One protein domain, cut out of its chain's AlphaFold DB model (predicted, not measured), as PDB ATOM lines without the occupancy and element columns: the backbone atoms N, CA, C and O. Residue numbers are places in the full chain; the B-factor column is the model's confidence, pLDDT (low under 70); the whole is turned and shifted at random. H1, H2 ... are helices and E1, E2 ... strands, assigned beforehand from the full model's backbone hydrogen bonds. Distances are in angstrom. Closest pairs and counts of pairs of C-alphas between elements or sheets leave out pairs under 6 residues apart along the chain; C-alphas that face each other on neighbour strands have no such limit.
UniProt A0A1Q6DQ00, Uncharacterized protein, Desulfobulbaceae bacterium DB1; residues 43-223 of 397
ATOM      1  N   GLU A  43     -19.756  35.544   0.629       76.81
ATOM      2  CA  GLU A  43     -20.999  35.651   1.409       76.81
ATOM      3  C   GLU A  43     -20.857  36.352   2.787       76.81
ATOM      4  O   GLU A  43     -21.749  37.139   3.116       76.81
ATOM      5  N   PRO A  44     -19.780  36.172   3.598       82.19
ATOM      6  CA  PRO A  44     -19.675  36.842   4.903       82.19
ATOM      7  C   PRO A  44     -19.644  38.378   4.849       82.19
ATOM      8  O   PRO A  44     -20.308  39.015   5.666       82.19
ATOM      9  N   ALA A  45     -18.930  38.980   3.893       87.25
ATOM     10  CA  ALA A  45     -18.830  40.440   3.782       87.25
ATOM     11  C   ALA A  45     -20.203  41.068   3.510       87.25
ATOM     12  O   ALA A  45     -20.605  42.073   4.101       87.25
ATOM     13  N   ARG A  46     -20.973  40.406   2.644       90.06
ATOM     14  CA  ARG A  46     -22.332  40.810   2.296       90.06
ATOM     15  C   ARG A  46     -23.283  40.705   3.486       90.06
ATOM     16  O   ARG A  46     -24.076  41.620   3.691       90.06
ATOM     17  N   GLU A  47     -23.208  39.636   4.279       93.81
ATOM     18  CA  GLU A  47     -24.068  39.479   5.462       93.81
ATOM     19  C   GLU A  47     -23.784  40.557   6.517       93.81
ATOM     20  O   GLU A  47     -24.719  41.040   7.154       93.81
ATOM     21  N   ASN A  48     -22.532  41.009   6.661       94.56
ATOM     22  CA  ASN A  48     -22.201  42.129   7.546       94.56
ATOM     23  C   ASN A  48     -22.910  43.422   7.115       94.56
ATOM     24  O   ASN A  48     -23.509  44.091   7.955       94.56
ATOM     25  N   VAL A  49     -22.920  43.741   5.816       95.44
ATOM     26  CA  VAL A  49     -23.640  44.923   5.306       95.44
ATOM     27  C   VAL A  49     -25.148  44.746   5.448       95.44
ATOM     28  O   VAL A  49     -25.840  45.666   5.868       95.44
ATOM     29  N   ILE A  50     -25.683  43.556   5.168       96.12
ATOM     30  CA  ILE A  50     -27.109  43.278   5.386       96.12
ATOM     31  C   ILE A  50     -27.475  43.503   6.857       96.12
ATOM     32  O   ILE A  50     -28.521  44.083   7.133       96.12
ATOM     33  N   ASN A  51     -26.629  43.073   7.795       96.44
ATOM     34  CA  ASN A  51     -26.834  43.298   9.223       96.44
ATOM     35  C   ASN A  51     -26.740  44.773   9.608       96.44
ATOM     36  O   ASN A  51     -27.568  45.225  10.394       96.44
ATOM     37  N   LEU A  52     -25.802  45.523   9.022       96.31
ATOM     38  CA  LEU A  52     -25.695  46.972   9.198       96.31
ATOM     39  C   LEU A  52     -26.995  47.686   8.793       96.31
ATOM     40  O   LEU A  52     -27.439  48.604   9.471       96.31
ATOM     41  N   LEU A  53     -27.647  47.220   7.723       97.19
ATOM     42  CA  LEU A  53     -28.897  47.798   7.228       97.19
ATOM     43  C   LEU A  53     -30.155  47.305   7.954       97.19
ATOM     44  O   LEU A  53     -31.250  47.727   7.576       97.19
ATOM     45  N   ARG A  54     -30.058  46.409   8.949       97.38
ATOM     46  CA  ARG A  54     -31.214  45.920   9.725       97.38
ATOM     47  C   ARG A  54     -31.559  46.907  10.839       97.38
ATOM     48  O   ARG A  54     -31.084  46.781  11.964       97.38
ATOM     49  N   LEU A  55     -32.450  47.841  10.528       97.56
ATOM     50  CA  LEU A  55     -33.043  48.755  11.500       97.56
ATOM     51  C   LEU A  55     -34.347  48.173  12.070       97.56
ATOM     52  O   LEU A  55     -34.869  47.160  11.596       97.56
ATOM     53  N   THR A  56     -34.884  48.816  13.104       98.19
ATOM     54  CA  THR A  56     -36.270  48.578  13.529       98.19
ATOM     55  C   THR A  56     -37.238  49.107  12.468       98.19
ATOM     56  O   THR A  56     -36.895  50.015  11.711       98.19
ATOM     57  N   ASP A  57     -38.470  48.588  12.428       98.06
ATOM     58  CA  ASP A  57     -39.463  49.031  11.438       98.06
ATOM     59  C   ASP A  57     -39.730  50.542  11.517       98.06
ATOM     60  O   ASP A  57     -39.869  51.182  10.480       98.06
ATOM     61  N   SER A  58     -39.743  51.134  12.721       97.69
ATOM     62  CA  SER A  58     -39.832  52.590  12.896       97.69
ATOM     63  C   SER A  58     -38.550  53.313  12.486       97.69
ATOM     64  O   SER A  58     -38.641  54.366  11.868       97.69
ATOM     65  N   GLY A  59     -37.379  52.723  12.753       97.75
ATOM     66  CA  GLY A  59     -36.078  53.313  12.440       97.75
ATOM     67  C   GLY A  59     -35.904  53.653  10.961       97.75
ATOM     68  O   GLY A  59     -35.312  54.675  10.656       97.75
ATOM     69  N   TYR A  60     -36.497  52.881  10.044       98.19
ATOM     70  CA  TYR A  60     -36.473  53.214   8.611       98.19
ATOM     71  C   TYR A  60     -37.237  54.497   8.244       98.19
ATOM     72  O   TYR A  60     -36.979  55.074   7.191       98.19
ATOM     73  N   PHE A  61     -38.196  54.931   9.063       98.00
ATOM     74  CA  PHE A  61     -38.943  56.177   8.847       98.00
ATOM     75  C   PHE A  61     -38.297  57.383   9.524       98.00
ATOM     76  O   PHE A  61     -38.662  58.512   9.206       98.00
ATOM     77  N   ASP A  62     -37.374  57.125  10.447       97.56
ATOM     78  CA  ASP A  62     -36.716  58.130  11.275       97.56
ATOM     79  C   ASP A  62     -35.249  58.335  10.836       97.56
ATOM     80  O   ASP A  62     -34.465  58.918  11.578       97.56
ATOM     81  N   ILE A  63     -34.872  57.845   9.643       96.88
ATOM     82  CA  ILE A  63     -33.542  58.055   9.058       96.88
ATOM     83  C   ILE A  63     -33.364  59.543   8.751       96.88
ATOM     84  O   ILE A  63     -34.131  60.131   7.984       96.88
ATOM     85  N   ASP A  64     -32.331  60.127   9.344       96.62
ATOM     86  CA  ASP A  64     -31.858  61.478   9.082       96.62
ATOM     87  C   ASP A  64     -30.395  61.461   8.605       96.62
ATOM     88  O   ASP A  64     -29.758  60.409   8.527       96.62
ATOM     89  N   GLU A  65     -29.853  62.642   8.298       95.75
ATOM     90  CA  GLU A  65     -28.473  62.816   7.821       95.75
ATOM     91  C   GLU A  65     -27.433  62.255   8.806       95.75
ATOM     92  O   GLU A  65     -26.417  61.713   8.389       95.75
ATOM     93  N   THR A  66     -27.705  62.299  10.118       96.94
ATOM     94  CA  THR A  66     -26.761  61.787  11.127       96.94
ATOM     95  C   THR A  66     -26.666  60.264  11.064       96.94
ATOM     96  O   THR A  66     -25.567  59.710  11.102       96.94
ATOM     97  N   ILE A  67     -27.807  59.581  10.940       96.12
ATOM     98  CA  ILE A  67     -27.847  58.122  10.780       96.12
ATOM     99  C   ILE A  67     -27.234  57.716   9.431       96.12
ATOM    100  O   ILE A  67     -26.479  56.744   9.371       96.12
ATOM    101  N   GLU A  68     -27.528  58.449   8.352       96.06
ATOM    102  CA  GLU A  68     -26.951  58.174   7.030       96.06
ATOM    103  C   GLU A  68     -25.420  58.307   7.034       96.06
ATOM    104  O   GLU A  68     -24.734  57.426   6.504       96.06
ATOM    105  N   ASP A  69     -24.877  59.336   7.688       96.31
ATOM    106  CA  ASP A  69     -23.435  59.546   7.834       96.31
ATOM    107  C   ASP A  69     -22.765  58.442   8.665       96.31
ATOM    108  O   ASP A  69     -21.703  57.939   8.286       96.31
ATOM    109  N   GLU A  70     -23.381  58.012   9.772       96.81
ATOM    110  CA  GLU A  70     -22.858  56.926  10.613       96.81
ATOM    111  C   GLU A  70     -22.794  55.596   9.845       96.81
ATOM    112  O   GLU A  70     -21.770  54.895   9.846       96.81
ATOM    113  N   LEU A  71     -23.877  55.256   9.142       96.75
ATOM    114  CA  LEU A  71     -23.956  54.041   8.334       96.75
ATOM    115  C   LEU A  71     -22.985  54.096   7.149       96.75
ATOM    116  O   LEU A  71     -22.311  53.103   6.862       96.75
ATOM    117  N   THR A  72     -22.854  55.251   6.495       96.62
ATOM    118  CA  THR A  72     -21.907  55.451   5.389       96.62
ATOM    119  C   THR A  72     -20.463  55.355   5.875       96.62
ATOM    120  O   THR A  72     -19.661  54.648   5.265       96.62
ATOM    121  N   GLY A  73     -20.129  55.985   7.005       96.19
ATOM    122  CA  GLY A  73     -18.812  55.880   7.635       96.19
ATOM    123  C   GLY A  73     -18.449  54.437   7.982       96.19
ATOM    124  O   GLY A  73     -17.327  53.999   7.722       96.19
ATOM    125  N   THR A  74     -19.422  53.667   8.478       96.00
ATOM    126  CA  THR A  74     -19.251  52.231   8.728       96.00
ATOM    127  C   THR A  74     -19.028  51.459   7.427       96.00
ATOM    128  O   THR A  74     -18.126  50.631   7.358       96.00
ATOM    129  N   LEU A  75     -19.781  51.756   6.366       94.88
ATOM    130  CA  LEU A  75     -19.631  51.100   5.066       94.88
ATOM    131  C   LEU A  75     -18.261  51.375   4.420       94.88
ATOM    132  O   LEU A  75     -17.704  50.487   3.777       94.88
ATOM    133  N   ILE A  76     -17.692  52.573   4.608       94.81
ATOM    134  CA  ILE A  76     -16.363  52.938   4.084       94.81
ATOM    135  C   ILE A  76     -15.281  51.993   4.620       94.81
ATOM    136  O   ILE A  76     -14.444  51.534   3.842       94.81
ATOM    137  N   VAL A  77     -15.317  51.676   5.919       94.12
ATOM    138  CA  VAL A  77     -14.289  50.859   6.591       94.12
ATOM    139  C   VAL A  77     -14.462  49.346   6.390       94.12
ATOM    140  O   VAL A  77     -13.650  48.564   6.883       94.12
ATOM    141  N   MET A  78     -15.501  48.906   5.672       92.50
ATOM    142  CA  MET A  78     -15.737  47.496   5.343       92.50
ATOM    143  C   MET A  78     -14.971  47.098   4.079       92.50
ATOM    144  O   MET A  78     -15.519  47.070   2.975       92.50
ATOM    145  N   ASP A  79     -13.681  46.807   4.241       86.38
ATOM    146  CA  ASP A  79     -12.769  46.527   3.125       86.38
ATOM    147  C   ASP A  79     -13.188  45.341   2.245       86.38
ATOM    148  O   ASP A  79     -12.880  45.315   1.052       86.38
ATOM    149  N   ASP A  80     -13.928  44.388   2.807       87.44
ATOM    150  CA  ASP A  80     -14.317  43.128   2.181       87.44
ATOM    151  C   ASP A  80     -15.583  43.204   1.313       87.44
ATOM    152  O   ASP A  80     -15.908  42.232   0.629       87.44
ATOM    153  N   PHE A  81     -16.297  44.336   1.301       93.00
ATOM    154  CA  PHE A  81     -17.558  44.467   0.572       93.00
ATOM    155  C   PHE A  81     -17.447  45.357  -0.673       93.00
ATOM    156  O   PHE A  81     -17.286  46.567  -0.572       93.00
ATOM    157  N   GLU A  82     -17.636  44.803  -1.868       94.94
ATOM    158  CA  GLU A  82     -17.900  45.584  -3.085       94.94
ATOM    159  C   GLU A  82     -19.211  45.097  -3.707       94.94
ATOM    160  O   GLU A  82     -19.347  43.925  -4.062       94.94
ATOM    161  N   GLY A  83     -20.215  45.969  -3.792       96.38
ATOM    162  CA  GLY A  83     -21.550  45.570  -4.216       96.38
ATOM    163  C   GLY A  83     -22.664  46.517  -3.784       96.38
ATOM    164  O   GLY A  83     -22.452  47.689  -3.463       96.38
ATOM    165  N   ILE A  84     -23.881  45.972  -3.783       97.69
ATOM    166  CA  ILE A  84     -25.095  46.634  -3.295       97.69
ATOM    167  C   ILE A  84     -25.832  45.753  -2.286       97.69
ATOM    168  O   ILE A  84     -25.855  44.525  -2.401       97.69
ATOM    169  N   ALA A  85     -26.475  46.396  -1.320       97.69
ATOM    170  CA  ALA A  85     -27.356  45.768  -0.344       97.69
ATOM    171  C   ALA A  85     -28.549  46.686  -0.065       97.69
ATOM    172  O   ALA A  85     -28.460  47.898  -0.258       97.69
ATOM    173  N   ILE A  86     -29.666  46.105   0.366       98.50
ATOM    174  CA  ILE A  86     -30.871  46.862   0.709       98.50
ATOM    175  C   ILE A  86     -31.433  46.454   2.071       98.50
ATOM    176  O   ILE A  86     -31.363  45.286   2.466       98.50
ATOM    177  N   GLY A  87     -32.026  47.424   2.761       98.50
ATOM    178  CA  GLY A  87     -32.810  47.262   3.982       98.50
ATOM    179  C   GLY A  87     -34.190  47.896   3.817       98.50
ATOM    180  O   GLY A  87     -34.350  48.868   3.086       98.50
ATOM    181  N   ALA A  88     -35.198  47.335   4.474       98.69
ATOM    182  CA  ALA A  88     -36.565  47.850   4.466       98.69
ATOM    183  C   ALA A  88     -37.279  47.423   5.757       98.69
ATOM    184  O   ALA A  88     -36.900  46.391   6.332       98.69
ATOM    185  N   PRO A  89     -38.325  48.149   6.195       98.56
ATOM    186  CA  PRO A  89     -39.156  47.700   7.303       98.56
ATOM    187  C   PRO A  89     -39.798  46.353   6.958       98.56
ATOM    188  O   PRO A  89     -40.225  46.121   5.827       98.56
ATOM    189  N   ARG A  90     -39.873  45.452   7.937       98.50
ATOM    190  CA  ARG A  90     -40.476  44.122   7.772       98.50
ATOM    191  C   ARG A  90     -41.989  44.212   7.675       98.50
ATOM    192  O   ARG A  90     -42.584  43.470   6.897       98.50
ATOM    193  N   ALA A  91     -42.594  45.112   8.446       98.38
ATOM    194  CA  ALA A  91     -44.016  45.396   8.403       98.38
ATOM    195  C   ALA A  91     -44.278  46.906   8.344       98.38
ATOM    196  O   ALA A  91     -43.602  47.701   8.994       98.38
ATOM    197  N   VAL A  92     -45.295  47.304   7.581       98.56
ATOM    198  CA  VAL A  92     -45.776  48.689   7.523       98.56
ATOM    199  C   VAL A  92     -47.283  48.702   7.718       98.56
ATOM    200  O   VAL A  92     -48.010  48.025   6.993       98.56
ATOM    201  N   ASP A  93     -47.762  49.475   8.692       98.50
ATOM    202  CA  ASP A  93     -49.185  49.790   8.808       98.50
ATOM    203  C   ASP A  93     -49.536  50.904   7.816       98.50
ATOM    204  O   ASP A  93     -49.127  52.059   7.973       98.50
ATOM    205  N   ILE A  94     -50.288  50.539   6.780       98.31
ATOM    206  CA  ILE A  94     -50.633  51.416   5.660       98.31
ATOM    207  C   ILE A  94     -51.546  52.581   6.059       98.31
ATOM    208  O   ILE A  94     -51.638  53.547   5.305       98.31
ATOM    209  N   GLU A  95     -52.208  52.504   7.217       98.06
ATOM    210  CA  GLU A  95     -53.036  53.593   7.755       98.06
ATOM    211  C   GLU A  95     -52.199  54.594   8.566       98.06
ATOM    212  O   GLU A  95     -52.539  55.772   8.652       98.06
ATOM    213  N   ALA A  96     -51.084  54.141   9.149       98.06
ATOM    214  CA  ALA A  96     -50.193  54.980   9.950       98.06
ATOM    215  C   ALA A  96     -49.079  55.640   9.121       98.06
ATOM    216  O   ALA A  96     -48.513  56.652   9.536       98.06
ATOM    217  N   ARG A  97     -48.726  55.062   7.967       98.06
ATOM    218  CA  ARG A  97     -47.622  55.519   7.112       98.06
ATOM    219  C   ARG A  97     -48.088  55.703   5.672       98.06
ATOM    220  O   ARG A  97     -48.915  54.952   5.163       98.06
ATOM    221  N   SER A  98     -47.510  56.687   4.987       97.62
ATOM    222  CA  SER A  98     -47.797  56.972   3.577       97.62
ATOM    223  C   SER A  98     -46.664  56.589   2.624       97.62
ATOM    224  O   SER A  98     -46.844  56.720   1.416       97.62
ATOM    225  N   THR A  99     -45.529  56.120   3.128       97.81
ATOM    226  CA  THR A  99     -44.330  55.782   2.346       97.81
ATOM    227  C   THR A  99     -43.830  54.390   2.708       97.81
ATOM    228  O   THR A  99     -44.172  53.859   3.767       97.81
ATOM    229  N   LEU A 100     -43.021  53.799   1.828       98.25
ATOM    230  CA  LEU A 100     -42.280  52.571   2.114       98.25
ATOM    231  C   LEU A 100     -40.786  52.836   1.885       98.25
ATOM    232  O   LEU A 100     -40.332  52.703   0.746       98.25
ATOM    233  N   PRO A 101     -40.038  53.241   2.927       98.19
ATOM    234  CA  PRO A 101     -38.612  53.510   2.800       98.19
ATOM    235  C   PRO A 101     -37.840  52.226   2.475       98.19
ATOM    236  O   PRO A 101     -38.045  51.179   3.090       98.19
ATOM    237  N   LEU A 102     -36.945  52.327   1.501       98.38
ATOM    238  CA  LEU A 102     -35.992  51.308   1.091       98.38
ATOM    239  C   LEU A 102     -34.599  51.926   1.185       98.38
ATOM    240  O   LEU A 102     -34.251  52.800   0.395       98.38
ATOM    241  N   LEU A 103     -33.817  51.467   2.152       98.31
ATOM    242  CA  LEU A 103     -32.446  51.900   2.353       98.31
ATOM    243  C   LEU A 103     -31.532  51.122   1.408       98.31
ATOM    244  O   LEU A 103     -31.546  49.891   1.419       98.31
ATOM    245  N   TRP A 104     -30.743  51.813   0.597       98.06
ATOM    246  CA  TRP A 104     -29.840  51.224  -0.383       98.06
ATOM    247  C   TRP A 104     -28.396  51.600  -0.069       98.06
ATOM    248  O   TRP A 104     -28.010  52.758  -0.168       98.06
ATOM    249  N   ALA A 105     -27.590  50.596   0.276       98.00
ATOM    250  CA  ALA A 105     -26.150  50.735   0.429       98.00
ATOM    251  C   ALA A 105     -25.421  50.306  -0.840       98.00
ATOM    252  O   ALA A 105     -25.748  49.281  -1.456       98.00
ATOM    253  N   ARG A 106     -24.370  51.044  -1.178       97.38
ATOM    254  CA  ARG A 106     -23.492  50.760  -2.307       97.38
ATOM    255  C   ARG A 106     -22.048  51.016  -1.914       97.38
ATOM    256  O   ARG A 106     -21.739  52.078  -1.390       97.38
ATOM    257  N   ARG A 107     -21.160  50.074  -2.225       97.00
ATOM    258  CA  ARG A 107     -19.706  50.268  -2.150       97.00
ATOM    259  C   ARG A 107     -19.092  49.822  -3.465       97.00
ATOM    260  O   ARG A 107     -19.362  48.712  -3.918       97.00
ATOM    261  N   ALA A 108     -18.334  50.702  -4.104       96.56
ATOM    262  CA  ALA A 108     -17.792  50.483  -5.438       96.56
ATOM    263  C   ALA A 108     -16.455  51.201  -5.613       96.56
ATOM    264  O   ALA A 108     -16.272  52.316  -5.114       96.56
ATOM    265  N   SER A 109     -15.550  50.574  -6.360       97.00
ATOM    266  CA  SER A 109     -14.339  51.229  -6.856       97.00
ATOM    267  C   SER A 109     -14.668  52.394  -7.806       97.00
ATOM    268  O   SER A 109     -15.735  52.438  -8.429       97.00
ATOM    269  N   GLY A 110     -13.748  53.345  -7.963       96.88
ATOM    270  CA  GLY A 110     -13.914  54.457  -8.897       96.88
ATOM    271  C   GLY A 110     -13.975  53.981 -10.346       96.88
ATOM    272  O   GLY A 110     -14.747  54.528 -11.135       96.88
ATOM    273  N   LEU A 111     -13.265  52.897 -10.685       97.31
ATOM    274  CA  LEU A 111     -13.411  52.245 -11.988       97.31
ATOM    275  C   LEU A 111     -14.836  51.731 -12.186       97.31
ATOM    276  O   LEU A 111     -15.421  51.937 -13.246       97.31
ATOM    277  N   ARG A 112     -15.411  51.089 -11.168       96.88
ATOM    278  CA  ARG A 112     -16.770  50.564 -11.247       96.88
ATOM    279  C   ARG A 112     -17.816  51.672 -11.369       96.88
ATOM    280  O   ARG A 112     -18.740  51.521 -12.162       96.88
ATOM    281  N   ASN A 113     -17.656  52.778 -10.643       97.12
ATOM    282  CA  ASN A 113     -18.517  53.957 -10.788       97.12
ATOM    283  C   ASN A 113     -18.491  54.515 -12.205       97.12
ATOM    284  O   ASN A 113     -19.531  54.862 -12.748       97.12
ATOM    285  N   TRP A 114     -17.304  54.568 -12.812       97.69
ATOM    286  CA  TRP A 114     -17.163  54.979 -14.200       97.69
ATOM    287  C   TRP A 114     -17.817  53.970 -15.156       97.69
ATOM    288  O   TRP A 114     -18.526  54.364 -16.076       97.69
ATOM    289  N   GLN A 115     -17.633  52.663 -14.935       97.56
ATOM    290  CA  GLN A 115     -18.181  51.601 -15.789       97.56
ATOM    291  C   GLN A 115     -19.703  51.470 -15.735       97.56
ATOM    292  O   GLN A 115     -20.285  50.995 -16.707       97.56
ATOM    293  N   VAL A 116     -20.333  51.792 -14.603       97.56
ATOM    294  CA  VAL A 116     -21.776  51.635 -14.388       97.56
ATOM    295  C   VAL A 116     -22.291  52.810 -13.571       97.56
ATOM    296  O   VAL A 116     -22.186  52.807 -12.347       97.56
ATOM    297  N   GLU A 117     -22.916  53.769 -14.253       97.38
ATOM    298  CA  GLU A 117     -23.565  54.914 -13.614       97.38
ATOM    299  C   GLU A 117     -24.831  54.441 -12.869       97.38
ATOM    300  O   GLU A 117     -25.802  54.025 -13.524       97.38
ATOM    301  N   PRO A 118     -24.870  54.457 -11.521       96.06
ATOM    302  CA  PRO A 118     -25.981  53.901 -10.746       96.06
ATOM    303  C   PRO A 118     -27.327  54.522 -11.108       96.06
ATOM    304  O   PRO A 118     -28.313  53.797 -11.280       96.06
ATOM    305  N   MET A 119     -27.363  55.840 -11.324       95.56
ATOM    306  CA  MET A 119     -28.582  56.554 -11.691       95.56
ATOM    307  C   MET A 119     -29.088  56.203 -13.092       95.56
ATOM    308  O   MET A 119     -30.148  56.647 -13.492       95.56
ATOM    309  N   ARG A 120     -28.389  55.405 -13.894       96.44
ATOM    310  CA  ARG A 120     -28.920  54.926 -15.185       96.44
ATOM    311  C   ARG A 120     -29.205  53.436 -15.205       96.44
ATOM    312  O   ARG A 120     -29.902  52.965 -16.101       96.44
ATOM    313  N   ASN A 121     -28.678  52.714 -14.223       97.81
ATOM    314  CA  ASN A 121     -28.558  51.264 -14.266       97.81
ATOM    315  C   ASN A 121     -29.179  50.551 -13.062       97.81
ATOM    316  O   ASN A 121     -29.144  49.321 -13.012       97.81
ATOM    317  N   ALA A 122     -29.741  51.292 -12.105       97.81
ATOM    318  CA  ALA A 122     -30.439  50.735 -10.958       97.81
ATOM    319  C   ALA A 122     -31.930  50.507 -11.253       97.81
ATOM    320  O   ALA A 122     -32.671  51.426 -11.616       97.81
ATOM    321  N   ILE A 123     -32.386  49.275 -11.045       98.12
ATOM    322  CA  ILE A 123     -33.791  48.885 -11.112       98.12
ATOM    323  C   ILE A 123     -34.211  48.215  -9.808       98.12
ATOM    324  O   ILE A 123     -33.451  47.463  -9.201       98.12
ATOM    325  N   VAL A 124     -35.452  48.446  -9.403       98.38
ATOM    326  CA  VAL A 124     -36.093  47.730  -8.306       98.38
ATOM    327  C   VAL A 124     -37.061  46.714  -8.884       98.38
ATOM    328  O   VAL A 124     -37.943  47.047  -9.677       98.38
ATOM    329  N   VAL A 125     -36.894  45.465  -8.478       98.56
ATOM    330  CA  VAL A 125     -37.792  44.352  -8.768       98.56
ATOM    331  C   VAL A 125     -38.683  44.140  -7.554       98.56
ATOM    332  O   VAL A 125     -38.188  43.950  -6.444       98.56
ATOM    333  N   VAL A 126     -39.997  44.157  -7.770       98.56
ATOM    334  CA  VAL A 126     -40.994  43.892  -6.732       98.56
ATOM    335  C   VAL A 126     -41.860  42.713  -7.144       98.56
ATOM    336  O   VAL A 126     -42.574  42.776  -8.150       98.56
ATOM    337  N   SER A 127     -41.839  41.669  -6.326       98.62
ATOM    338  CA  SER A 127     -42.734  40.522  -6.424       98.62
ATOM    339  C   SER A 127     -43.827  40.629  -5.359       98.62
ATOM    340  O   SER A 127     -43.545  40.496  -4.171       98.62
ATOM    341  N   ASP A 128     -45.074  40.842  -5.775       98.44
ATOM    342  CA  ASP A 128     -46.263  40.685  -4.931       98.44
ATOM    343  C   ASP A 128     -46.470  39.187  -4.684       98.44
ATOM    344  O   ASP A 128     -46.966  38.449  -5.541       98.44
ATOM    345  N   LEU A 129     -46.041  38.738  -3.507       98.00
ATOM    346  CA  LEU A 129     -46.123  37.353  -3.074       98.00
ATOM    347  C   LEU A 129     -47.554  36.945  -2.742       98.00
ATOM    348  O   LEU A 129     -47.815  35.764  -2.676       98.00
ATOM    349  N   SER A 130     -48.502  37.859  -2.555       97.00
ATOM    350  CA  SER A 130     -49.900  37.473  -2.329       97.00
ATOM    351  C   SER A 130     -50.604  37.173  -3.654       97.00
ATOM    352  O   SER A 130     -51.358  36.205  -3.768       97.00
ATOM    353  N   ARG A 131     -50.330  37.984  -4.682       96.44
ATOM    354  CA  ARG A 131     -50.985  37.917  -6.001       96.44
ATOM    355  C   ARG A 131     -50.170  37.182  -7.061       96.44
ATOM    356  O   ARG A 131     -50.653  37.017  -8.176       96.44
ATOM    357  N   GLY A 132     -48.932  36.801  -6.753       95.50
ATOM    358  CA  GLY A 132     -48.016  36.194  -7.715       95.50
ATOM    359  C   GLY A 132     -47.598  37.139  -8.844       95.50
ATOM    360  O   GLY A 132     -47.236  36.675  -9.918       95.50
ATOM    361  N   ARG A 133     -47.674  38.462  -8.660       97.00
ATOM    362  CA  ARG A 133     -47.305  39.431  -9.707       97.00
ATOM    363  C   ARG A 133     -45.865  39.870  -9.525       97.00
ATOM    364  O   ARG A 133     -45.429  40.090  -8.406       97.00
ATOM    365  N   ILE A 134     -45.148  40.054 -10.626       98.06
ATOM    366  CA  ILE A 134     -43.781  40.576 -10.620       98.06
ATOM    367  C   ILE A 134     -43.779  41.861 -11.436       98.06
ATOM    368  O   ILE A 134     -44.433  41.946 -12.477       98.06
ATOM    369  N   SER A 135     -43.069  42.868 -10.954       97.88
ATOM    370  CA  SER A 135     -42.858  44.128 -11.654       97.88
ATOM    371  C   SER A 135     -41.416  44.587 -11.483       97.88
ATOM    372  O   SER A 135     -40.745  44.198 -10.528       97.88
ATOM    373  N   SER A 136     -40.938  45.406 -12.411       97.75
ATOM    374  CA  SER A 136     -39.651  46.079 -12.285       97.75
ATOM    375  C   SER A 136     -39.763  47.526 -12.735       97.75
ATOM    376  O   SER A 136     -40.516  47.846 -13.668       97.75
ATOM    377  N   HIS A 137     -39.025  48.380 -12.031       97.19
ATOM    378  CA  HIS A 137     -39.099  49.832 -12.125       97.19
ATOM    379  C   HIS A 137     -37.702  50.421 -12.015       97.19
ATOM    380  O   HIS A 137     -36.847  49.874 -11.326       97.19
ATOM    381  N   TYR A 138     -37.469  51.542 -12.682       96.69
ATOM    382  CA  TYR A 138     -36.243  52.312 -12.508       96.69
ATOM    383  C   TYR A 138     -36.159  52.823 -11.061       96.69
ATOM    384  O   TYR A 138     -37.125  53.403 -10.569       96.69
ATOM    385  N   ALA A 139     -35.034  52.602 -10.373       96.62
ATOM    386  CA  ALA A 139     -34.917  52.852  -8.931       96.62
ATOM    387  C   ALA A 139     -35.136  54.320  -8.545       96.62
ATOM    388  O   ALA A 139     -35.590  54.606  -7.445       96.62
ATOM    389  N   PHE A 140     -34.898  55.245  -9.473       94.19
ATOM    390  CA  PHE A 140     -35.133  56.669  -9.258       94.19
ATOM    391  C   PHE A 140     -36.342  57.200 -10.042       94.19
ATOM    392  O   PHE A 140     -36.412  58.383 -10.389       94.19
ATOM    393  N   ALA A 141     -37.311  56.333 -10.347       83.94
ATOM    394  CA  ALA A 141     -38.614  56.739 -10.862       83.94
ATOM    395  C   ALA A 141     -39.418  57.427  -9.745       83.94
ATOM    396  O   ALA A 141     -40.264  56.829  -9.095       83.94
ATOM    397  N   GLY A 142     -39.119  58.697  -9.482       79.69
ATOM    398  CA  GLY A 142     -39.823  59.515  -8.499       79.69
ATOM    399  C   GLY A 142     -40.849  60.465  -9.127       79.69
ATOM    400  O   GLY A 142     -40.944  60.588 -10.352       79.69
ATOM    401  N   PRO A 143     -41.581  61.231  -8.297       74.88
ATOM    402  CA  PRO A 143     -42.475  62.283  -8.781       74.88
ATOM    403  C   PRO A 143     -41.680  63.414  -9.454       74.88
ATOM    404  O   PRO A 143     -42.189  64.114 -10.331       74.88
ATOM    405  N   LYS A 144     -40.403  63.571  -9.081       82.38
ATOM    406  CA  LYS A 144     -39.447  64.421  -9.785       82.38
ATOM    407  C   LYS A 144     -38.891  63.658 -10.983       82.38
ATOM    408  O   LYS A 144     -38.212  62.648 -10.826       82.38
ATOM    409  N   ARG A 145     -39.156  64.170 -12.187       81.50
ATOM    410  CA  ARG A 145     -38.526  63.668 -13.412       81.50
ATOM    411  C   ARG A 145     -37.036  63.974 -13.361       81.50
ATOM    412  O   ARG A 145     -36.646  65.137 -13.393       81.50
ATOM    413  N   ILE A 146     -36.223  62.929 -13.316       87.06
ATOM    414  CA  ILE A 146     -34.780  63.052 -13.479       87.06
ATOM    415  C   ILE A 146     -34.489  63.204 -14.968       87.06
ATOM    416  O   ILE A 146     -34.903  62.384 -15.792       87.06
ATOM    417  N   ALA A 147     -33.790  64.277 -15.318       91.12
ATOM    418  CA  ALA A 147     -33.326  64.521 -16.669       91.12
ATOM    419  C   ALA A 147     -32.133  63.596 -16.953       91.12
ATOM    420  O   ALA A 147     -30.983  63.979 -16.785       91.12
ATOM    421  N   LEU A 148     -32.401  62.353 -17.368       90.44
ATOM    422  CA  LEU A 148     -31.357  61.349 -17.628       90.44
ATOM    423  C   LEU A 148     -30.310  61.814 -18.652       90.44
ATOM    424  O   LEU A 148     -29.200  61.301 -18.680       90.44
ATOM    425  N   ASN A 149     -30.647  62.771 -19.515       92.00
ATOM    426  CA  ASN A 149     -29.714  63.395 -20.453       92.00
ATOM    427  C   ASN A 149     -28.689  64.333 -19.789       92.00
ATOM    428  O   ASN A 149     -27.736  64.711 -20.458       92.00
ATOM    429  N   GLN A 150     -28.893  64.721 -18.527       94.12
ATOM    430  CA  GLN A 150     -27.944  65.486 -17.708       94.12
ATOM    431  C   GLN A 150     -27.064  64.591 -16.830       94.12
ATOM    432  O   GLN A 150     -26.177  65.095 -16.153       94.12
ATOM    433  N   ILE A 151     -27.336  63.285 -16.815       93.94
ATOM    434  CA  ILE A 151     -26.543  62.293 -16.098       93.94
ATOM    435  C   ILE A 151     -25.608  61.642 -17.106       93.94
ATOM    436  O   ILE A 151     -26.071  61.143 -18.146       93.94
ATOM    437  N   ASP A 152     -24.320  61.648 -16.778       95.62
ATOM    438  CA  ASP A 152     -23.270  61.027 -17.576       95.62
ATOM    439  C   ASP A 152     -23.607  59.570 -17.878       95.62
ATOM    440  O   ASP A 152     -24.283  58.888 -17.116       95.62
ATOM    441  N   ARG A 153     -23.193  59.092 -19.049       97.12
ATOM    442  CA  ARG A 153     -23.382  57.684 -19.399       97.12
ATOM    443  C   ARG A 153     -22.298  56.835 -18.762       97.12
ATOM    444  O   ARG A 153     -21.186  57.300 -18.524       97.12
ATOM    445  N   SER A 154     -22.617  55.566 -18.574       97.31
ATOM    446  CA  SER A 154     -21.639  54.565 -18.184       97.31
ATOM    447  C   SER A 154     -20.510  54.499 -19.211       97.31
ATOM    448  O   SER A 154     -20.739  54.591 -20.419       97.31
ATOM    449  N   ALA A 155     -19.285  54.341 -18.721       96.75
ATOM    450  CA  ALA A 155     -18.058  54.301 -19.508       96.75
ATOM    451  C   ALA A 155     -17.875  55.511 -20.455       96.75
ATOM    452  O   ALA A 155     -17.309  55.379 -21.542       96.75
ATOM    453  N   MET A 156     -18.376  56.691 -20.069       96.38
ATOM    454  CA  MET A 156     -18.187  57.939 -20.813       96.38
ATOM    455  C   MET A 156     -16.948  58.698 -20.316       96.38
ATOM    456  O   MET A 156     -16.682  58.762 -19.120       96.38
ATOM    457  N   GLY A 157     -16.202  59.306 -21.242       95.75
ATOM    458  CA  GLY A 157     -14.956  60.017 -20.935       95.75
ATOM    459  C   GLY A 157     -13.744  59.091 -20.837       95.75
ATOM    460  O   GLY A 157     -13.806  57.922 -21.223       95.75
ATOM    461  N   ASP A 158     -12.629  59.633 -20.350       97.00
ATOM    462  CA  ASP A 158     -11.402  58.861 -20.163       97.00
ATOM    463  C   ASP A 158     -11.554  57.880 -18.997       97.00
ATOM    464  O   ASP A 158     -12.151  58.200 -17.965       97.00
ATOM    465  N   ILE A 159     -10.976  56.687 -19.153       96.94
ATOM    466  CA  ILE A 159     -10.864  55.720 -18.057       96.94
ATOM    467  C   ILE A 159     -10.143  56.421 -16.893       96.94
ATOM    468  O   ILE A 159      -9.089  57.028 -17.123       96.94
ATOM    469  N   PRO A 160     -10.665  56.349 -15.654       97.12
ATOM    470  CA  PRO A 160     -10.027  56.996 -14.517       97.12
ATOM    471  C   PRO A 160      -8.583  56.511 -14.351       97.12
ATOM    472  O   PRO A 160      -8.278  55.328 -14.515       97.12
ATOM    473  N   GLY A 161      -7.686  57.434 -13.996       97.44
ATOM    474  CA  GLY A 161      -6.309  57.089 -13.641       97.44
ATOM    475  C   GLY A 161      -6.272  56.104 -12.470       97.44
ATOM    476  O   GLY A 161      -7.206  56.054 -11.671       97.44
ATOM    477  N   ARG A 162      -5.183  55.333 -12.357       96.31
ATOM    478  CA  ARG A 162      -5.052  54.211 -11.411       96.31
ATOM    479  C   ARG A 162      -5.516  54.536  -9.984       96.31
ATOM    480  O   ARG A 162      -6.305  53.781  -9.435       96.31
ATOM    481  N   ASP A 163      -5.088  55.666  -9.428       96.81
ATOM    482  CA  ASP A 163      -5.414  56.046  -8.046       96.81
ATOM    483  C   ASP A 163      -6.923  56.269  -7.837       96.81
ATOM    484  O   ASP A 163      -7.480  55.892  -6.811       96.81
ATOM    485  N   VAL A 164      -7.611  56.837  -8.834       96.69
ATOM    486  CA  VAL A 164      -9.072  57.021  -8.809       96.69
ATOM    487  C   VAL A 164      -9.776  55.699  -9.091       96.69
ATOM    488  O   VAL A 164     -10.774  55.387  -8.450       96.69
ATOM    489  N   ALA A 165      -9.253  54.914 -10.034       95.75
ATOM    490  CA  ALA A 165      -9.793  53.615 -10.407       95.75
ATOM    491  C   ALA A 165      -9.819  52.638  -9.219       95.75
ATOM    492  O   ALA A 165     -10.813  51.938  -9.044       95.75
ATOM    493  N   GLU A 166      -8.755  52.622  -8.409       95.62
ATOM    494  CA  GLU A 166      -8.613  51.800  -7.198       95.62
ATOM    495  C   GLU A 166      -9.279  52.431  -5.961       95.62
ATOM    496  O   GLU A 166      -9.585  51.725  -4.999       95.62
ATOM    497  N   GLY A 167      -9.530  53.745  -5.976       95.69
ATOM    498  CA  GLY A 167     -10.230  54.444  -4.903       95.69
ATOM    499  C   GLY A 167     -11.631  53.878  -4.681       95.69
ATOM    500  O   GLY A 167     -12.334  53.545  -5.631       95.69
ATOM    501  N   VAL A 168     -12.055  53.770  -3.424       95.62
ATOM    502  CA  VAL A 168     -13.373  53.234  -3.072       95.62
ATOM    503  C   VAL A 168     -14.315  54.360  -2.685       95.62
ATOM    504  O   VAL A 168     -13.965  55.269  -1.938       95.62
ATOM    505  N   THR A 169     -15.543  54.253  -3.168       96.12
ATOM    506  CA  THR A 169     -16.668  55.075  -2.733       96.12
ATOM    507  C   THR A 169     -17.693  54.198  -2.038       96.12
ATOM    508  O   THR A 169     -17.946  53.067  -2.460       96.12
ATOM    509  N   ALA A 170     -18.298  54.735  -0.990       96.94
ATOM    510  CA  ALA A 170     -19.454  54.160  -0.334       96.94
ATOM    511  C   ALA A 170     -20.571  55.205  -0.344       96.94
ATOM    512  O   ALA A 170     -20.299  56.402  -0.264       96.94
ATOM    513  N   GLY A 171     -21.810  54.754  -0.475       95.94
ATOM    514  CA  GLY A 171     -22.979  55.615  -0.456       95.94
ATOM    515  C   GLY A 171     -24.174  54.893   0.134       95.94
ATOM    516  O   GLY A 171     -24.301  53.669   0.008       95.94
ATOM    517  N   LEU A 172     -25.033  55.679   0.765       96.94
ATOM    518  CA  LEU A 172     -26.303  55.256   1.317       96.94
ATOM    519  C   LEU A 172     -27.389  56.173   0.761       96.94
ATOM    520  O   LEU A 172     -27.220  57.389   0.739       96.94
ATOM    521  N   GLU A 173     -28.481  55.594   0.285       96.50
ATOM    522  CA  GLU A 173     -29.617  56.349  -0.236       96.50
ATOM    523  C   GLU A 173     -30.927  55.784   0.304       96.50
ATOM    524  O   GLU A 173     -31.124  54.567   0.346       96.50
ATOM    525  N   THR A 174     -31.857  56.671   0.659       97.19
ATOM    526  CA  THR A 174     -33.219  56.293   1.043       97.19
ATOM    527  C   THR A 174     -34.179  56.498  -0.132       97.19
ATOM    528  O   THR A 174     -34.403  57.613  -0.603       97.19
ATOM    529  N   LEU A 175     -34.782  55.409  -0.605       97.00
ATOM    530  CA  LEU A 175     -35.737  55.383  -1.713       97.00
ATOM    531  C   LEU A 175     -37.173  55.185  -1.195       97.00
ATOM    532  O   LEU A 175     -37.391  54.408  -0.272       97.00
ATOM    533  N   ASP A 176     -38.183  55.818  -1.806       97.81
ATOM    534  CA  ASP A 176     -39.597  55.528  -1.494       97.81
ATOM    535  C   ASP A 176     -40.183  54.514  -2.480       97.81
ATOM    536  O   ASP A 176     -40.627  54.851  -3.586       97.81
ATOM    537  N   LEU A 177     -40.217  53.252  -2.057       97.94
ATOM    538  CA  LEU A 177     -40.645  52.142  -2.894       97.94
ATOM    539  C   LEU A 177     -42.112  52.249  -3.316       97.94
ATOM    540  O   LEU A 177     -42.464  51.811  -4.414       97.94
ATOM    541  N   ARG A 178     -42.969  52.852  -2.477       97.38
ATOM    542  CA  ARG A 178     -44.381  53.063  -2.820       97.38
ATOM    543  C   ARG A 178     -44.488  53.864  -4.108       97.38
ATOM    544  O   ARG A 178     -45.226  53.469  -5.009       97.38
ATOM    545  N   THR A 179     -43.751  54.967  -4.179       96.75
ATOM    546  CA  THR A 179     -43.776  55.862  -5.330       96.75
ATOM    547  C   THR A 179     -43.082  55.239  -6.538       96.75
ATOM    548  O   THR A 179     -43.665  55.229  -7.621       96.75
ATOM    549  N   ILE A 180     -41.901  54.643  -6.344       96.12
ATOM    550  CA  ILE A 180     -41.104  54.033  -7.423       96.12
ATOM    551  C   ILE A 180     -41.869  52.932  -8.151       96.12
ATOM    552  O   ILE A 180     -41.931  52.918  -9.379       96.12
ATOM    553  N   ALA A 181     -42.455  52.005  -7.393       96.19
ATOM    554  CA  ALA A 181     -43.120  50.839  -7.958       96.19
ATOM    555  C   ALA A 181     -44.632  51.029  -8.150       96.19
ATOM    556  O   ALA A 181     -45.315  50.082  -8.549       96.19
ATOM    557  N   ASN A 182     -45.153  52.233  -7.870       96.12
ATOM    558  CA  ASN A 182     -46.585  52.529  -7.807       96.12
ATOM    559  C   ASN A 182     -47.342  51.437  -7.029       96.12
ATOM    560  O   ASN A 182     -48.291  50.823  -7.529       96.12
ATOM    561  N   LEU A 183     -46.841  51.121  -5.830       96.50
ATOM    562  CA  LEU A 183     -47.350  49.992  -5.063       96.50
ATOM    563  C   LEU A 183     -48.805  50.232  -4.652       96.50
ATOM    564  O   LEU A 183     -49.115  51.289  -4.089       96.50
ATOM    565  N   PRO A 184     -49.695  49.242  -4.848       96.44
ATOM    566  CA  PRO A 184     -51.017  49.279  -4.248       96.44
ATOM    567  C   PRO A 184     -50.879  49.364  -2.725       96.44
ATOM    568  O   PRO A 184     -50.373  48.438  -2.097       96.44
ATOM    569  N   TRP A 185     -51.329  50.471  -2.129       97.44
ATOM    570  CA  TRP A 185     -51.247  50.709  -0.683       97.44
ATOM    571  C   TRP A 185     -52.364  49.958   0.054       97.44
ATOM    572  O   TRP A 185     -53.300  50.549   0.587       97.44
ATOM    573  N   GLN A 186     -52.308  48.630  -0.020       97.62
ATOM    574  CA  GLN A 186     -53.279  47.682   0.526       97.62
ATOM    575  C   GLN A 186     -52.541  46.506   1.179       97.62
ATOM    576  O   GLN A 186     -51.381  46.271   0.834       97.62
ATOM    577  N   PRO A 187     -53.192  45.731   2.069       98.25
ATOM    578  CA  PRO A 187     -52.537  44.594   2.696       98.25
ATOM    579  C   PRO A 187     -51.987  43.590   1.672       98.25
ATOM    580  O   PRO A 187     -52.621  43.302   0.646       98.25
ATOM    581  N   GLY A 188     -50.790  43.072   1.942       97.69
ATOM    582  CA  GLY A 188     -50.089  42.167   1.037       97.69
ATOM    583  C   GLY A 188     -48.637  41.925   1.430       97.69
ATOM    584  O   GLY A 188     -48.061  42.660   2.227       97.69
ATOM    585  N   ARG A 189     -48.038  40.883   0.852       98.25
ATOM    586  CA  ARG A 189     -46.641  40.504   1.091       98.25
ATOM    587  C   ARG A 189     -45.820  40.746  -0.164       98.25
ATOM    588  O   ARG A 189     -46.215  40.328  -1.249       98.25
ATOM    589  N   TYR A 190     -44.664  41.374  -0.013       98.62
ATOM    590  CA  TYR A 190     -43.802  41.773  -1.115       98.62
ATOM    591  C   TYR A 190     -42.380  41.267  -0.889       98.62
ATOM    592  O   TYR A 190     -41.868  41.304   0.227       98.62
ATOM    593  N   ALA A 191     -41.741  40.804  -1.958       98.56
ATOM    594  CA  ALA A 191     -40.300  40.610  -2.014       98.56
ATOM    595  C   ALA A 191     -39.693  41.687  -2.908       98.56
ATOM    596  O   ALA A 191     -40.186  41.921  -4.014       98.56
ATOM    597  N   VAL A 192     -38.638  42.333  -2.425       98.62
ATOM    598  CA  VAL A 192     -37.992  43.458  -3.101       98.62
ATOM    599  C   VAL A 192     -36.523  43.136  -3.296       98.62
ATOM    600  O   VAL A 192     -35.844  42.747  -2.346       98.62
ATOM    601  N   THR A 193     -36.035  43.322  -4.516       98.75
ATOM    602  CA  THR A 193     -34.625  43.158  -4.881       98.75
ATOM    603  C   THR A 193     -34.208  44.348  -5.733       98.75
ATOM    604  O   THR A 193     -34.935  44.739  -6.642       98.75
ATOM    605  N   LEU A 194     -33.034  44.913  -5.473       98.56
ATOM    606  CA  LEU A 194     -32.432  45.950  -6.303       98.56
ATOM    607  C   LEU A 194     -31.361  45.315  -7.194       98.56
ATOM    608  O   LEU A 194     -30.577  44.477  -6.748       98.56
ATOM    609  N   ILE A 195     -31.346  45.694  -8.467       98.31
ATOM    610  CA  ILE A 195     -30.339  45.268  -9.440       98.31
ATOM    611  C   ILE A 195     -29.673  46.521  -9.987       98.31
ATOM    612  O   ILE A 195     -30.363  47.428 -10.440       98.31
ATOM    613  N   MET A 196     -28.344  46.565  -9.970       97.62
ATOM    614  CA  MET A 196     -27.546  47.622 -10.586       97.62
ATOM    615  C   MET A 196     -26.693  47.012 -11.698       97.62
ATOM    616  O   MET A 196     -25.602  46.499 -11.444       97.62
ATOM    617  N   HIS A 197     -27.228  47.039 -12.921       96.38
ATOM    618  CA  HIS A 197     -26.713  46.331 -14.100       96.38
ATOM    619  C   HIS A 197     -26.466  44.828 -13.859       96.38
ATOM    620  O   HIS A 197     -27.379  44.038 -14.076       96.38
ATOM    621  N   ASP A 198     -25.265  44.434 -13.426       95.94
ATOM    622  CA  ASP A 198     -24.808  43.064 -13.136       95.94
ATOM    623  C   ASP A 198     -24.675  42.762 -11.628       95.94
ATOM    624  O   ASP A 198     -24.424  41.621 -11.247       95.94
ATOM    625  N   TRP A 199     -24.871  43.751 -10.752       96.81
ATOM    626  CA  TRP A 199     -24.939  43.528  -9.306       96.81
ATOM    627  C   TRP A 199     -26.380  43.324  -8.843       96.81
ATOM    628  O   TRP A 199     -27.278  44.048  -9.264       96.81
ATOM    629  N   ILE A 200     -26.594  42.378  -7.926       97.00
ATOM    630  CA  ILE A 200     -27.897  42.084  -7.315       97.00
ATOM    631  C   ILE A 200     -27.782  42.297  -5.802       97.00
ATOM    632  O   ILE A 200     -26.845  41.798  -5.176       97.00
ATOM    633  N   SER A 201     -28.740  42.987  -5.189       97.69
ATOM    634  CA  SER A 201     -28.846  43.096  -3.731       97.69
ATOM    635  C   SER A 201     -29.393  41.811  -3.097       97.69
ATOM    636  O   SER A 201     -29.815  40.871  -3.774       97.69
ATOM    637  N   ASN A 202     -29.398  41.746  -1.768       97.69
ATOM    638  CA  ASN A 202     -30.255  40.798  -1.060       97.69
ATOM    639  C   ASN A 202     -31.735  41.072  -1.379       97.69
ATOM    640  O   ASN A 202     -32.095  42.181  -1.779       97.69
ATOM    641  N   THR A 203     -32.589  40.071  -1.176       98.25
ATOM    642  CA  THR A 203     -34.044  40.244  -1.241       98.25
ATOM    643  C   THR A 203     -34.578  40.551   0.152       98.25
ATOM    644  O   THR A 203     -34.361  39.765   1.075       98.25
ATOM    645  N   VAL A 204     -35.304  41.656   0.307       98.44
ATOM    646  CA  VAL A 204     -36.023  41.988   1.549       98.44
ATOM    647  C   VAL A 204     -37.495  41.623   1.414       98.44
ATOM    648  O   VAL A 204     -38.076  41.727   0.333       98.44
ATOM    649  N   LEU A 205     -38.088  41.150   2.509       98.56
ATOM    650  CA  LEU A 205     -39.510  40.831   2.585       98.56
ATOM    651  C   LEU A 205     -40.216  41.920   3.385       98.56
ATOM    652  O   LEU A 205     -39.790  42.225   4.496       98.56
ATOM    653  N   VAL A 206     -41.289  42.460   2.818       98.62
ATOM    654  CA  VAL A 206     -42.103  43.515   3.422       98.62
ATOM    655  C   VAL A 206     -43.554  43.060   3.454       98.62
ATOM    656  O   VAL A 206     -44.096  42.610   2.442       98.62
ATOM    657  N   GLU A 207     -44.199  43.197   4.602       98.56
ATOM    658  CA  GLU A 207     -45.632  43.000   4.761       98.56
ATOM    659  C   GLU A 207     -46.335  44.346   4.941       98.56
ATOM    660  O   GLU A 207     -46.083  45.093   5.885       98.56
ATOM    661  N   LEU A 208     -47.241  44.663   4.022       98.56
ATOM    662  CA  LEU A 208     -48.187  45.751   4.203       98.56
ATOM    663  C   LEU A 208     -49.363  45.220   5.018       98.56
ATOM    664  O   LEU A 208     -50.009  44.239   4.639       98.56
ATOM    665  N   THR A 209     -49.642  45.880   6.132       98.56
ATOM    666  CA  THR A 209     -50.701  45.529   7.080       98.56
ATOM    667  C   THR A 209     -51.671  46.693   7.229       98.56
ATOM    668  O   THR A 209     -51.313  47.835   6.957       98.56
ATOM    669  N   ARG A 210     -52.900  46.422   7.670       97.94
ATOM    670  CA  ARG A 210     -53.869  47.441   8.092       97.94
ATOM    671  C   ARG A 210     -54.119  47.270   9.583       97.94
ATOM    672  O   ARG A 210     -54.621  46.220   9.982       97.94
ATOM    673  N   HIS A 211     -53.767  48.266  10.395       97.12
ATOM    674  CA  HIS A 211     -53.844  48.172  11.861       97.12
ATOM    675  C   HIS A 211     -53.079  46.955  12.413       97.12
ATOM    676  O   HIS A 211     -53.572  46.232  13.278       97.12
ATOM    677  N   GLY A 212     -51.905  46.669  11.839       96.31
ATOM    678  CA  GLY A 212     -51.077  45.511  12.194       96.31
ATOM    679  C   GLY A 212     -51.614  44.153  11.723       96.31
ATOM    680  O   GLY A 212     -51.004  43.127  12.011       96.31
ATOM    681  N   ARG A 213     -52.735  44.114  10.991       97.44
ATOM    682  CA  ARG A 213     -53.294  42.884  10.418       97.44
ATOM    683  C   ARG A 213     -52.886  42.724   8.952       97.44
ATOM    684  O   ARG A 213     -53.125  43.626   8.149       97.44
ATOM    685  N   GLY A 214     -52.329  41.567   8.599       96.56
ATOM    686  CA  GLY A 214     -52.127  41.151   7.208       96.56
ATOM    687  C   GLY A 214     -53.440  40.808   6.486       96.56
ATOM    688  O   GLY A 214     -54.532  41.224   6.892       96.56
ATOM    689  N   LEU A 215     -53.333  40.030   5.408       96.75
ATOM    690  CA  LEU A 215     -54.496  39.498   4.691       96.75
ATOM    691  C   LEU A 215     -55.228  38.443   5.534       96.75
ATOM    692  O   LEU A 215     -54.612  37.615   6.201       96.75
ATOM    693  N   THR A 216     -56.556  38.467   5.488       96.69
ATOM    694  CA  THR A 216     -57.404  37.393   6.028       96.69
ATOM    695  C   THR A 216     -57.484  36.203   5.075       96.69
ATOM    696  O   THR A 216     -57.292  36.381   3.873       96.69
ATOM    697  N   PRO A 217     -57.837  34.999   5.562       96.00
ATOM    698  CA  PRO A 217     -58.061  33.835   4.702       96.00
ATOM    699  C   PRO A 217     -59.097  34.073   3.592       96.00
ATOM    700  O   PRO A 217     -58.956  33.561   2.477       96.00
ATOM    701  N   GLU A 218     -60.137  34.861   3.875       96.75
ATOM    702  CA  GLU A 218     -61.154  35.256   2.904       96.75
ATOM    703  C   GLU A 218     -60.564  36.172   1.826       96.75
ATOM    704  O   GLU A 218     -60.779  35.942   0.634       96.75
ATOM    705  N   GLU A 219     -59.776  37.175   2.228       97.00
ATOM    706  CA  GLU A 219     -59.071  38.065   1.300       97.00
ATOM    707  C   GLU A 219     -58.050  37.294   0.453       97.00
ATOM    708  O   GLU A 219     -57.999  37.504  -0.754       97.00
ATOM    709  N   GLU A 220     -57.283  36.366   1.035       96.31
ATOM    710  CA  GLU A 220     -56.347  35.505   0.297       96.31
ATOM    711  C   GLU A 220     -57.064  34.611  -0.717       96.31
ATOM    712  O   GLU A 220     -56.618  34.473  -1.858       96.31
ATOM    713  N   SER A 221     -58.198  34.024  -0.333       95.06
ATOM    714  CA  SER A 221     -59.003  33.193  -1.231       95.06
ATOM    715  C   SER A 221     -59.558  34.005  -2.402       95.06
ATOM    716  O   SER A 221     -59.578  33.511  -3.526       95.06
ATOM    717  N   ALA A 222     -59.917  35.272  -2.173       96.31
ATOM    718  CA  ALA A 222     -60.354  36.187  -3.224       96.31
ATOM    719  C   ALA A 222     -59.233  36.588  -4.207       96.31
ATOM    720  O   ALA A 222     -59.527  37.129  -5.272       96.31
ATOM    721  N   LEU A 223     -57.958  36.327  -3.883       96.75
ATOM    722  CA  LEU A 223     -56.834  36.557  -4.800       96.75
ATOM    723  C   LEU A 223     -56.613  35.414  -5.794       96.75
ATOM    724  O   LEU A 223     -55.816  35.587  -6.717       96.75
TER     725      LEU A 223
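What this domain is: This is residues 43 to 223 of the 397 residues of an uncharacterized protein of Desulfobulbaceae bacterium DB1 (UniProt A0A1Q6DQ00). Two sheets lie partly face to face as a loose sandwich, and helices H1 and H2 cover the other face of the smaller sheet. Short helices H3 and H5 lie at one end of the long axis and H7 at the other. The printed part has 181 residues with seven named helices and eight named strands, in the order H1 H2 E1 E2 E3 H3 H4 E4 E5 H5 E6 H6 E7 E8 H7. The larger sheet, E2 E8 E7 E4 E5, is mixed; the smaller, E1 E3 E6, is antiparallel. The class is mixed, and the whole is compact, with a radius of gyration of the C-alphas of 17.5 A, yet elongated, spanning 61 by 32 by 29 A.

Where its parts are: H1, residues 43 to 52, begins at C-alpha 43 (-20.999, 35.651, 1.409) and is 14.5 A long; H2, residues 65 to 76, is 16.1 A. E1 is residues 83 to 87, E2 91 to 93, and E3 101 to 109, 26.2 A. H3 is 110 to 115, H4 118 to 121, E4 122 to 128, 19.7 A, and E5 133 to 138, 17.2 A. H5 is 162 to 166, E6 168 to 176, 26.4 A, H6 177 to 180, E7 188 to 196, 25.9 A, and E8 204 to 209, 16.1 A. H7, 217 to 221, ends at C-alpha 221 (-59.003, 33.193, -1.231).

How they stand to each other: In the strongly twisted larger sheet, E2 and E8 are parallel, with N 92 and O 207 2.9 A apart. E7 and E8 form a hairpin, N 190 to O 206 2.8 A; E7 and E4 are antiparallel, N 123 to O 195 2.8 A; E4 and E5 form a hairpin, N 124 to O 137 2.8 A. In the smaller sheet, N 85 and O 105 of E1 and E3 are 3.0 A apart, N 102 and O 175 of E3 and E6 2.8 A. The two sheets make a sandwich, two sheets face to face, their best planes 23 degrees apart; E1 and E7 come closest at the C-alphas of Ile 86 and Leu 194, 7.2 A. H1 over E1, height 8.9 A, and H2 over E6, height 7.8 A, lie on the same face of the smaller sheet, making two layers, helices on one face of a sheet; their closest C-alphas are those of Ile 50 and Ala 85, 6.3 A, and of Ile 76 and Ala 170, 5.5 A. H3 is on the opposite face and touches H5, C-alphas of Leu 111 and Ala 165 4.2 A apart. H4 only grazes the larger sheet, H6 both sheets, and H5 only just the smaller, with 5 pairs of C-alphas within 10 A; H7 is on neither. In H1, H2, H3, H5 and H7 every O i to N i+4 pair is within hydrogen-bond range; H4 and H6 are too short for one.

The domain as a whole: The C-alphas farthest apart are those of Gly 161 and Glu 218, 61.3 A. The printed part has no cut; the links H1 to H2 and E5 to H5 are long. The mean pLDDT of the printed part is 96.0, and no printed residue is under 70.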